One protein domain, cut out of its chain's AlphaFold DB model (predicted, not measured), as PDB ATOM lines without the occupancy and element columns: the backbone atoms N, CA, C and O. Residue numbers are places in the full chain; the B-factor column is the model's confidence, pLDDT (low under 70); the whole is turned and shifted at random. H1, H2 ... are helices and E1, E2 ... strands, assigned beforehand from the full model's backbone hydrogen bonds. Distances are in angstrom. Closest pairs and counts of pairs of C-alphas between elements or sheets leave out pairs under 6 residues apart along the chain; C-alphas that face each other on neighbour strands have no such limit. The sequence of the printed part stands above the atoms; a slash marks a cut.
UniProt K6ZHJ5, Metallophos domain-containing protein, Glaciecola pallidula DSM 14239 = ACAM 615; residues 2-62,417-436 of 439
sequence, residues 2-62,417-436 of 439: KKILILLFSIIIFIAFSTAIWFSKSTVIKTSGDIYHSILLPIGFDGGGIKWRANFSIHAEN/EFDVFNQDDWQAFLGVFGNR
ATOM      1  N   LYS A   2     116.605 179.340  99.976       78.06
ATOM      2  CA  LYS A   2     117.422 179.934 101.066       78.06
ATOM      3  C   LYS A   2     116.619 180.686 102.152       78.06
ATOM      4  O   LYS A   2     116.885 180.509 103.331       78.06
ATOM      5  N   LYS A   3     115.593 181.461 101.770       77.81
ATOM      6  CA  LYS A   3     114.698 182.166 102.718       77.81
ATOM      7  C   LYS A   3     113.821 181.219 103.554       77.81
ATOM      8  O   LYS A   3     113.588 181.493 104.721       77.81
ATOM      9  N   ILE A   4     113.379 180.108 102.962       80.88
ATOM     10  CA  ILE A   4     112.583 179.077 103.651       80.88
ATOM     11  C   ILE A   4     113.466 178.336 104.662       80.88
ATOM     12  O   ILE A   4     113.051 178.131 105.792       80.88
ATOM     13  N   LEU A   5     114.709 178.013 104.288       80.44
ATOM     14  CA  LEU A   5     115.667 177.362 105.182       80.44
ATOM     15  C   LEU A   5     116.028 178.239 106.394       80.44
ATOM     16  O   LEU A   5     116.072 177.739 107.510       80.44
ATOM     17  N   ILE A   6     116.227 179.547 106.187       85.62
ATOM     18  CA  ILE A   6     116.481 180.502 107.280       85.62
ATOM     19  C   ILE A   6     115.265 180.606 108.206       85.62
ATOM     20  O   ILE A   6     115.429 180.574 109.420       85.62
ATOM     21  N   LEU A   7     114.051 180.690 107.653       86.00
ATOM     22  CA  LEU A   7     112.825 180.743 108.452       86.00
ATOM     23  C   LEU A   7     112.650 179.477 109.304       86.00
ATOM     24  O   LEU A   7     112.381 179.583 110.497       86.00
ATOM     25  N   LEU A   8     112.856 178.294 108.717       86.94
ATOM     26  CA  LEU A   8     112.810 177.019 109.439       86.94
ATOM     27  C   LEU A   8     113.860 176.965 110.556       86.94
ATOM     28  O   LEU A   8     113.543 176.567 111.672       86.94
ATOM     29  N   PHE A   9     115.085 177.418 110.284       89.75
ATOM     30  CA  PHE A   9     116.153 177.463 111.280       89.75
ATOM     31  C   PHE A   9     115.826 178.408 112.448       89.75
ATOM     32  O   PHE A   9     115.976 178.026 113.607       89.75
ATOM     33  N   SER A  10     115.303 179.604 112.165       87.06
ATOM     34  CA  SER A  10     114.865 180.547 113.201       87.06
ATOM     35  C   SER A  10     113.716 179.998 114.049       87.06
ATOM     36  O   SER A  10     113.706 180.204 115.259       87.06
ATOM     37  N   ILE A  11     112.770 179.275 113.438       90.31
ATOM     38  CA  ILE A  11     111.675 178.612 114.161       90.31
ATOM     39  C   ILE A  11     112.229 177.534 115.098       90.31
ATOM     40  O   ILE A  11     111.836 177.488 116.260       90.31
ATOM     41  N   ILE A  12     113.172 176.709 114.634       90.44
ATOM     42  CA  ILE A  12     113.804 175.670 115.463       90.44
ATOM     43  C   ILE A  12     114.533 176.292 116.659       90.44
ATOM     44  O   ILE A  12     114.353 175.823 117.779       90.44
ATOM     45  N   ILE A  13     115.305 177.366 116.450       89.25
ATOM     46  CA  ILE A  13     115.989 178.075 117.543       89.25
ATOM     47  C   ILE A  13     114.978 178.639 118.540       89.25
ATOM     48  O   ILE A  13     115.156 178.480 119.745       89.25
ATOM     49  N   PHE A  14     113.915 179.281 118.054       90.19
ATOM     50  CA  PHE A  14     112.887 179.846 118.921       90.19
ATOM     51  C   PHE A  14     112.193 178.768 119.760       90.19
ATOM     52  O   PHE A  14     111.997 178.964 120.961       90.19
ATOM     53  N   ILE A  15     111.864 177.624 119.153       88.31
ATOM     54  CA  ILE A  15     111.294 176.473 119.858       88.31
ATOM     55  C   ILE A  15     112.285 175.964 120.905       88.31
ATOM     56  O   ILE A  15     111.924 175.889 122.072       88.31
ATOM     57  N   ALA A  16     113.540 175.696 120.531       86.94
ATOM     58  CA  ALA A  16     114.560 175.193 121.451       86.94
ATOM     59  C   ALA A  16     114.790 176.137 122.643       86.94
ATOM     60  O   ALA A  16     114.847 175.689 123.786       86.94
ATOM     61  N   PHE A  17     114.858 177.446 122.393       89.56
ATOM     62  CA  PHE A  17     115.021 178.459 123.434       89.56
ATOM     63  C   PHE A  17     113.798 178.537 124.356       89.56
ATOM     64  O   PHE A  17     113.941 178.561 125.577       89.56
ATOM     65  N   SER A  18     112.591 178.514 123.787       87.19
ATOM     66  CA  SER A  18     111.345 178.518 124.562       87.19
ATOM     67  C   SER A  18     111.214 177.256 125.419       87.19
ATOM     68  O   SER A  18     110.833 177.338 126.585       87.19
ATOM     69  N   THR A  19     111.583 176.095 124.871       87.50
ATOM     70  CA  THR A  19     111.636 174.824 125.597       87.50
ATOM     71  C   THR A  19     112.666 174.875 126.722       87.50
ATOM     72  O   THR A  19     112.338 174.486 127.837       87.50
ATOM     73  N   ALA A  20     113.866 175.412 126.486       89.38
ATOM     74  CA  ALA A  20     114.882 175.561 127.527       89.38
ATOM     75  C   ALA A  20     114.400 176.456 128.684       89.38
ATOM     76  O   ALA A  20     114.541 176.077 129.839       89.38
ATOM     77  N   ILE A  21     113.755 177.593 128.390       88.38
ATOM     78  CA  ILE A  21     113.153 178.460 129.422       88.38
ATOM     79  C   ILE A  21     112.056 177.729 130.203       88.38
ATOM     80  O   ILE A  21     111.876 177.949 131.401       88.38
ATOM     81  N   TRP A  22     111.273 176.892 129.527       89.50
ATOM     82  CA  TRP A  22     110.226 176.119 130.183       89.50
ATOM     83  C   TRP A  22     110.813 175.062 131.127       89.50
ATOM     84  O   TRP A  22     110.391 174.966 132.280       89.50
ATOM     85  N   PHE A  23     111.840 174.333 130.681       92.81
ATOM     86  CA  PHE A  23     112.545 173.363 131.517       92.81
ATOM     87  C   PHE A  23     113.291 174.021 132.671       92.81
ATOM     88  O   PHE A  23     113.186 173.512 133.774       92.81
ATOM     89  N   SER A  24     113.932 175.179 132.491       92.25
ATOM     90  CA  SER A  24     114.643 175.861 133.584       92.25
ATOM     91  C   SER A  24     113.732 176.290 134.742       92.25
ATOM     92  O   SER A  24     114.213 176.618 135.817       92.25
ATOM     93  N   LYS A  25     112.408 176.315 134.532       92.06
ATOM     94  CA  LYS A  25     111.396 176.562 135.575       92.06
ATOM     95  C   LYS A  25     110.848 175.279 136.206       92.06
ATOM     96  O   LYS A  25     109.937 175.344 137.030       92.06
ATOM     97  N   SER A  26     111.333 174.119 135.779       94.88
ATOM     98  CA  SER A  26     110.928 172.821 136.310       94.88
ATOM     99  C   SER A  26     111.719 172.489 137.570       94.88
ATOM    100  O   SER A  26     112.857 172.921 137.735       94.88
ATOM    101  N   THR A  27     111.130 171.691 138.456       96.06
ATOM    102  CA  THR A  27     111.785 171.259 139.699       96.06
ATOM    103  C   THR A  27     112.139 169.782 139.619       96.06
ATOM    104  O   THR A  27     111.255 168.936 139.492       96.06
ATOM    105  N   VAL A  28     113.424 169.464 139.728       97.38
ATOM    106  CA  VAL A  28     113.922 168.099 139.910       97.38
ATOM    107  C   VAL A  28     113.755 167.717 141.376       97.38
ATOM    108  O   VAL A  28     114.127 168.481 142.262       97.38
ATOM    109  N   ILE A  29     113.200 166.533 141.627       97.44
ATOM    110  CA  ILE A  29     113.076 165.925 142.953       97.44
ATOM    111  C   ILE A  29     113.827 164.600 142.937       97.44
ATOM    112  O   ILE A  29     113.553 163.749 142.079       97.44
ATOM    113  N   LYS A  30     114.722 164.408 143.905       97.19
ATOM    114  CA  LYS A  30     115.492 163.177 144.091       97.19
ATOM    115  C   LYS A  30     115.244 162.563 145.465       97.19
ATOM    116  O   LYS A  30     114.857 163.265 146.399       97.19
ATOM    117  N   THR A  31     115.453 161.256 145.578       95.88
ATOM    118  CA  THR A  31     115.420 160.539 146.858       95.88
ATOM    119  C   THR A  31     116.606 160.924 147.743       95.88
ATOM    120  O   THR A  31     117.553 161.571 147.287       95.88
ATOM    121  N   SER A  32     116.575 160.505 149.007       94.12
ATOM    122  CA  SER A  32     117.698 160.642 149.942       94.12
ATOM    123  C   SER A  32     118.999 160.015 149.427       94.12
ATOM    124  O   SER A  32     120.079 160.506 149.735       94.12
ATOM    125  N   GLY A  33     118.895 158.946 148.636       93.50
ATOM    126  CA  GLY A  33     120.004 158.267 147.976       93.50
ATOM    127  C   GLY A  33     120.324 158.793 146.578       93.50
ATOM    128  O   GLY A  33     120.911 158.055 145.797       93.50
ATOM    129  N   ASP A  34     119.934 160.032 146.258       94.50
ATOM    130  CA  ASP A  34     120.257 160.755 145.014       94.50
ATOM    131  C   ASP A  34     119.727 160.108 143.714       94.50
ATOM    132  O   ASP A  34     120.279 160.272 142.622       94.50
ATOM    133  N   ILE A  35     118.597 159.401 143.811       95.44
ATOM    134  CA  ILE A  35     117.915 158.800 142.658       95.44
ATOM    135  C   ILE A  35     116.815 159.738 142.175       95.44
ATOM    136  O   ILE A  35     116.036 160.264 142.973       95.44
ATOM    137  N   TYR A  36     116.707 159.941 140.861       97.19
ATOM    138  CA  TYR A  36     115.667 160.800 140.298       97.19
ATOM    139  C   TYR A  36     114.280 160.221 140.584       97.19
ATOM    140  O   TYR A  36     113.917 159.155 140.099       97.19
ATOM    141  N   HIS A  37     113.470 160.951 141.352       96.38
ATOM    142  CA  HIS A  37     112.120 160.533 141.714       96.38
ATOM    143  C   HIS A  37     111.081 161.140 140.763       96.38
ATOM    144  O   HIS A  37     110.273 160.430 140.161       96.38
ATOM    145  N   SER A  38     111.094 162.464 140.597       96.31
ATOM    146  CA  SER A  38     110.162 163.148 139.696       96.31
ATOM    147  C   SER A  38     110.690 164.489 139.211       96.31
ATOM    148  O   SER A  38     111.480 165.121 139.901       96.31
ATOM    149  N   ILE A  39     110.185 164.954 138.069       96.75
ATOM    150  CA  ILE A  39     110.398 166.321 137.582       96.75
ATOM    151  C   ILE A  39     109.035 167.017 137.534       96.75
ATOM    152  O   ILE A  39     108.102 166.515 136.907       96.75
ATOM    153  N   LEU A  40     108.887 168.143 138.227       95.75
ATOM    154  CA  LEU A  40     107.672 168.956 138.201       95.75
ATOM    155  C   LEU A  40     107.770 169.960 137.054       95.75
ATOM    156  O   LEU A  40     108.564 170.893 137.126       95.75
ATOM    157  N   LEU A  41     106.978 169.752 136.006       93.62
ATOM    158  CA  LEU A  41     106.945 170.601 134.817       93.62
ATOM    159  C   LEU A  41     105.834 171.652 134.961       93.62
ATOM    160  O   LEU A  41     104.693 171.265 135.227       93.62
ATOM    161  N   PRO A  42     106.096 172.952 134.769       90.50
ATOM    162  CA  PRO A  42     105.078 173.988 134.946       90.50
ATOM    163  C   PRO A  42     104.025 173.970 133.819       90.50
ATOM    164  O   PRO A  42     104.363 173.830 132.645       90.50
ATOM    165  N   ILE A  43     102.744 174.169 134.144       81.81
ATOM    166  CA  ILE A  43     101.653 174.377 133.176       81.81
ATOM    167  C   ILE A  43     101.136 175.813 133.311       81.81
ATOM    168  O   ILE A  43     100.534 176.175 134.320       81.81
ATOM    169  N   GLY A  44     101.307 176.615 132.257       65.38
ATOM    170  CA  GLY A  44     100.785 177.984 132.208       65.38
ATOM    171  C   GLY A  44     101.413 178.931 133.240       65.38
ATOM    172  O   GLY A  44     102.492 178.671 133.769       65.38
ATOM    173  N   PHE A  45     100.743 180.060 133.488       54.44
ATOM    174  CA  PHE A  45     101.165 181.078 134.461       54.44
ATOM    175  C   PHE A  45     100.467 180.937 135.827       54.44
ATOM    176  O   PHE A  45     100.878 181.587 136.784       54.44
ATOM    177  N   ASP A  46      99.467 180.054 135.935       54.22
ATOM    178  CA  ASP A  46      98.534 179.982 137.072       54.22
ATOM    179  C   ASP A  46      98.918 178.914 138.120       54.22
ATOM    180  O   ASP A  46      98.104 178.509 138.946       54.22
ATOM    181  N   GLY A  47     100.168 178.433 138.097       55.75
ATOM    182  CA  GLY A  47     100.734 177.586 139.158       55.75
ATOM    183  C   GLY A  47     100.392 176.089 139.104       55.75
ATOM    184  O   GLY A  47     100.756 175.358 140.022       55.75
ATOM    185  N   GLY A  48      99.733 175.602 138.047       68.56
ATOM    186  CA  GLY A  48      99.564 174.162 137.805       68.56
ATOM    187  C   GLY A  48     100.863 173.495 137.326       68.56
ATOM    188  O   GLY A  48     101.713 174.152 136.730       68.56
ATOM    189  N   GLY A  49     101.035 172.185 137.548       81.44
ATOM    190  CA  GLY A  49     102.226 171.449 137.102       81.44
ATOM    191  C   GLY A  49     101.977 169.966 136.803       81.44
ATOM    192  O   GLY A  49     101.142 169.331 137.445       81.44
ATOM    193  N   ILE A  50     102.705 169.400 135.834       90.56
ATOM    194  CA  ILE A  50     102.731 167.959 135.539       90.56
ATOM    195  C   ILE A  50     103.841 167.315 136.369       90.56
ATOM    196  O   ILE A  50     105.006 167.689 136.247       90.56
ATOM    197  N   LYS A  51     103.510 166.290 137.160       93.00
ATOM    198  CA  LYS A  51     104.515 165.441 137.811       93.00
ATOM    199  C   LYS A  51     105.012 164.376 136.831       93.00
ATOM    200  O   LYS A  51     104.375 163.339 136.650       93.00
ATOM    201  N   TRP A  52     106.161 164.617 136.214       94.75
ATOM    202  CA  TRP A  52     106.857 163.631 135.393       94.75
ATOM    203  C   TRP A  52     107.510 162.567 136.282       94.75
ATOM    204  O   TRP A  52     108.296 162.895 137.173       94.75
ATOM    205  N   ARG A  53     107.184 161.289 136.059       93.94
ATOM    206  CA  ARG A  53     107.684 160.137 136.837       93.94
ATOM    207  C   ARG A  53     109.115 159.766 136.430       93.94
ATOM    208  O   ARG A  53     109.343 158.747 135.783       93.94
ATOM    209  N   ALA A  54     110.068 160.622 136.792       95.44
ATOM    210  CA  ALA A  54     111.485 160.442 136.484       95.44
ATOM    211  C   ALA A  54     112.075 159.157 137.095       95.44
ATOM    212  O   ALA A  54     113.031 158.628 136.542       95.44
ATOM    213  N   ASN A  55     111.462 158.577 138.132       93.88
ATOM    214  CA  ASN A  55     111.833 157.265 138.673       93.88
ATOM    215  C   ASN A  55     111.810 156.134 137.625       93.88
ATOM    216  O   ASN A  55     112.556 155.170 137.748       93.88
ATOM    217  N   PHE A  56     111.017 156.255 136.555       93.44
ATOM    218  CA  PHE A  56     111.030 155.289 135.449       93.44
ATOM    219  C   PHE A  56     112.238 155.427 134.519       93.44
ATOM    220  O   PHE A  56     112.527 154.511 133.756       93.44
ATOM    221  N   SER A  57     112.989 156.527 134.580       93.12
ATOM    222  CA  SER A  57     114.281 156.603 133.891       93.12
ATOM    223  C   SER A  57     115.322 155.679 134.511       93.12
ATOM    224  O   SER A  57     116.309 155.382 133.843       93.12
ATOM    225  N   ILE A  58     115.096 155.239 135.764       92.94
ATOM    226  CA  ILE A  58     116.047 154.489 136.596       92.94
ATOM    227  C   ILE A  58     117.443 155.124 136.596       92.94
ATOM    228  O   ILE A  58     118.458 154.434 136.681       92.94
ATOM    229  N   HIS A  59     117.462 156.457 136.495       94.25
ATOM    230  CA  HIS A  59     118.657 157.285 136.482       94.25
ATOM    231  C   HIS A  59     119.003 157.770 137.889       94.25
ATOM    232  O   HIS A  59     118.123 158.125 138.680       94.25
ATOM    233  N   ALA A  60     120.295 157.812 138.177       93.75
ATOM    234  CA  ALA A  60     120.869 158.362 139.396       93.75
ATOM    235  C   ALA A  60     122.154 159.099 139.017       93.75
ATOM    236  O   ALA A  60     122.835 158.685 138.081       93.75
ATOM    237  N   GLU A  61     122.463 160.185 139.723       87.88
ATOM    238  CA  GLU A  61     123.689 160.955 139.475       87.88
ATOM    239  C   GLU A  61     124.828 160.374 140.318       87.88
ATOM    240  O   GLU A  61     125.785 159.827 139.778       87.88
ATOM    241  N   ASN A  62     124.673 160.382 141.643       89.88
ATOM    242  CA  ASN A  62     125.599 159.765 142.586       89.88
ATOM    243  C   ASN A  62     124.809 158.915 143.590       89.88
ATOM    244  O   ASN A  62     124.614 159.352 144.727       89.88
ATOM    245  N   GLU A 417     116.109 173.363 140.977       96.69
ATOM    246  CA  GLU A 417     115.740 173.699 139.603       96.69
ATOM    247  C   GLU A 417     116.385 172.708 138.619       96.69
ATOM    248  O   GLU A 417     117.471 172.168 138.864       96.69
ATOM    249  N   PHE A 418     115.673 172.433 137.529       97.12
ATOM    250  CA  PHE A 418     116.193 171.664 136.406       97.12
ATOM    251  C   PHE A 418     117.267 172.492 135.699       97.12
ATOM    252  O   PHE A 418     117.012 173.608 135.241       97.12
ATOM    253  N   ASP A 419     118.462 171.927 135.583       96.62
ATOM    254  CA  ASP A 419     119.578 172.553 134.896       96.62
ATOM    255  C   ASP A 419     119.607 172.069 133.444       96.62
ATOM    256  O   ASP A 419     119.918 170.919 133.142       96.62
ATOM    257  N   VAL A 420     119.293 172.978 132.519       95.50
ATOM    258  CA  VAL A 420     119.254 172.685 131.079       95.50
ATOM    259  C   VAL A 420     120.618 172.321 130.492       95.50
ATOM    260  O   VAL A 420     120.663 171.798 129.377       95.50
ATOM    261  N   PHE A 421     121.710 172.575 131.215       95.31
ATOM    262  CA  PHE A 421     123.063 172.176 130.839       95.31
ATOM    263  C   PHE A 421     123.528 170.900 131.550       95.31
ATOM    264  O   PHE A 421     124.554 170.340 131.159       95.31
ATOM    265  N   ASN A 422     122.779 170.406 132.541       95.38
ATOM    266  CA  ASN A 422     123.070 169.146 133.207       95.38
ATOM    267  C   ASN A 422     122.539 167.970 132.368       95.38
ATOM    268  O   ASN A 422     121.342 167.845 132.099       95.38
ATOM    269  N   GLN A 423     123.444 167.085 131.947       96.00
ATOM    270  CA  GLN A 423     123.091 165.913 131.150       96.00
ATOM    271  C   GLN A 423     122.210 164.921 131.927       96.00
ATOM    272  O   GLN A 423     121.325 164.318 131.321       96.00
ATOM    273  N   ASP A 424     122.403 164.772 133.238       96.69
ATOM    274  CA  ASP A 424     121.652 163.839 134.082       96.69
ATOM    275  C   ASP A 424     120.176 164.215 134.189       96.69
ATOM    276  O   ASP A 424     119.307 163.345 134.156       96.69
ATOM    277  N   ASP A 425     119.868 165.511 134.202       97.12
ATOM    278  CA  ASP A 425     118.489 166.003 134.181       97.12
ATOM    279  C   ASP A 425     117.776 165.610 132.882       97.12
ATOM    280  O   ASP A 425     116.628 165.150 132.894       97.12
ATOM    281  N   TRP A 426     118.480 165.711 131.753       96.12
ATOM    282  CA  TRP A 426     117.969 165.256 130.465       96.12
ATOM    283  C   TRP A 426     117.857 163.734 130.379       96.12
ATOM    284  O   TRP A 426     116.870 163.249 129.824       96.12
ATOM    285  N   GLN A 427     118.803 162.971 130.937       95.12
ATOM    286  CA  GLN A 427     118.701 161.507 131.004       95.12
ATOM    287  C   GLN A 427     117.519 161.071 131.871       95.12
ATOM    288  O   GLN A 427     116.732 160.219 131.458       95.12
ATOM    289  N   ALA A 428     117.317 161.708 133.022       95.56
ATOM    290  CA  ALA A 428     116.183 161.436 133.893       95.56
ATOM    291  C   ALA A 428     114.840 161.796 133.242       95.56
ATOM    292  O   ALA A 428     113.831 161.113 133.440       95.56
ATOM    293  N   PHE A 429     114.804 162.860 132.438       95.56
ATOM    294  CA  PHE A 429     113.611 163.238 131.693       95.56
ATOM    295  C   PHE A 429     113.330 162.276 130.527       95.56
ATOM    296  O   PHE A 429     112.248 161.689 130.456       95.56
ATOM    297  N   LEU A 430     114.300 162.094 129.626       94.50
ATOM    298  CA  LEU A 430     114.145 161.343 128.376       94.50
ATOM    299  C   LEU A 430     114.166 159.822 128.582       94.50
ATOM    300  O   LEU A 430     113.489 159.097 127.852       94.50
ATOM    301  N   GLY A 431     114.885 159.327 129.590       90.31
ATOM    302  CA  GLY A 431     115.022 157.897 129.883       90.31
ATOM    303  C   GLY A 431     113.693 157.210 130.200       90.31
ATOM    304  O   GLY A 431     113.531 156.018 129.952       90.31
ATOM    305  N   VAL A 432     112.688 157.970 130.649       90.56
ATOM    306  CA  VAL A 432     111.325 157.463 130.877       90.56
ATOM    307  C   VAL A 432     110.698 156.895 129.597       90.56
ATOM    308  O   VAL A 432     109.926 155.941 129.672       90.56
ATOM    309  N   PHE A 433     111.019 157.439 128.417       86.69
ATOM    310  CA  PHE A 433     110.451 156.954 127.153       86.69
ATOM    311  C   PHE A 433     110.970 155.569 126.759       86.69
ATOM    312  O   PHE A 433     110.230 154.810 126.138       86.69
ATOM    313  N   GLY A 434     112.204 155.224 127.143       76.94
ATOM    314  CA  GLY A 434     112.778 153.897 126.899       76.94
ATOM    315  C   GLY A 434     112.228 152.813 127.828       76.94
ATOM    316  O   GLY A 434     112.218 151.642 127.463       76.94
ATOM    317  N   ASN A 435     111.719 153.211 128.997       74.75
ATOM    318  CA  ASN A 435     111.377 152.303 130.091       74.75
ATOM    319  C   ASN A 435     109.894 152.341 130.491       74.75
ATOM    320  O   ASN A 435     109.522 151.831 131.549       74.75
ATOM    321  N   ARG A 436     109.028 152.982 129.697       62.84
ATOM    322  CA  ARG A 436     107.602 153.068 130.028       62.84
ATOM    323  C   ARG A 436     106.999 151.655 130.073       62.84
ATOM    324  O   ARG A 436     107.101 150.944 129.067       62.84
TER     325      ARG A 436
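AT A GLANCE: This is residues 2 to 62 and 417 to 436 of the 439 residues of the protein "Metallophos domain-containing protein" of Glaciecola pallidula DSM 14239 = ACAM 615 (UniProt K6ZHJ5). A long helix, H1, sticks out with its residues 2 to 18 from a small body, in which the helix H3 crosses one face of a three-stranded sheet. The sheet is made of two successive hairpins, and the short helix H2 sits beside its strands and packs on H3. The printed part has 81 residues, with three named helices and three named strands in the order H1, E1, E2, E3, H2, H3; the sheet runs E1, E2, E3 and is antiparallel throughout, and the class is mixed, helices and strands. The whole is loose, with a radius of gyration of the C-alphas of 15.0 A, and elongated, spanning 51 by 30 by 23 A, with the free arm of H1 making much of the length.

HOW THE PARTS SIT: H1, residues 2 to 23, stands free over residues 2 to 18. E1, residues 27 to 30, E2, residues 36 to 43, and E3, residues 48 to 52, form a meander, each strand the antiparallel neighbour of the one before. H1 only grazes this sheet, with its residues 22 to 23; its closest C-alphas to E2 are those of Phe 23 and Leu 41, 7.1 A apart. E1 and E2 are a hairpin with 164 degrees between their directions; N 29 and O 38 are within hydrogen-bond range at 2.8 A, as are N 40 and O 27 at 2.8 A. E2 and E3 are a second hairpin, at 149 degrees, with N 41 and O 50 at 2.9 A and N 52 and O 39 at 2.8 A. E1 and E3 are the edge strands, and E2 is the inner strand. H2, residues 54 to 57, is on the sheet but stands at the sheet's level, only just, with a height over the sheet of 3.5 A; the closest C-alphas of E2 and H2 are those of Ser 38 and Ala 54, 4.4 A apart. H3, residues 423 to 434, is on the sheet at a height over the sheet of 9.8 A. It lies over E2 and, only just, over E1, on which 3 of its 12 C-alphas fall. It runs across the strands, at 89 degrees to E2 on the local plane, and its closest C-alphas to E2 are those of Tyr 36 and Ala 428, 6.5 A apart. H2 and H3 touch, the closest C-alphas being those of Ser 57 and Gly 431, 4.3 A apart. H1 is apart from both H2 and H3. Every O i to N i+4 pair of H1 is within hydrogen-bond range, against 5 of 8 in H3, while H2 is too short for such a pair.

IN THESE COORDINATES: H1 begins at C-alpha 2, at (117.422, 179.934, 101.066), and is 31.5 A long from first to last C-alpha. E1 is 9.9 A long, E2 20.8 A and E3 13.0 A; E2 begins at C-alpha 36, at (115.667, 160.800, 140.298). H2 measures 5.4 A. H3 is 16.4 A long and ends at C-alpha 434, at (112.778, 153.897, 126.899).

THE WHOLE: The two C-alphas farthest apart are those of Lys 2 and Ser 32, 52.5 A. Without residues 2 to 18, the body has 64 residues and spans 32 by 24 by 23 A. Residues 63 to 416 are cut out and not printed, and C-alphas 62 and 417 are 17.3 A apart across this cut. The link from H2 to H3 crosses the cut; the links printed whole are tight. The mean pLDDT of the printed part is 89.1, and residues 44 to 48 and residue 436 of the model are under 70.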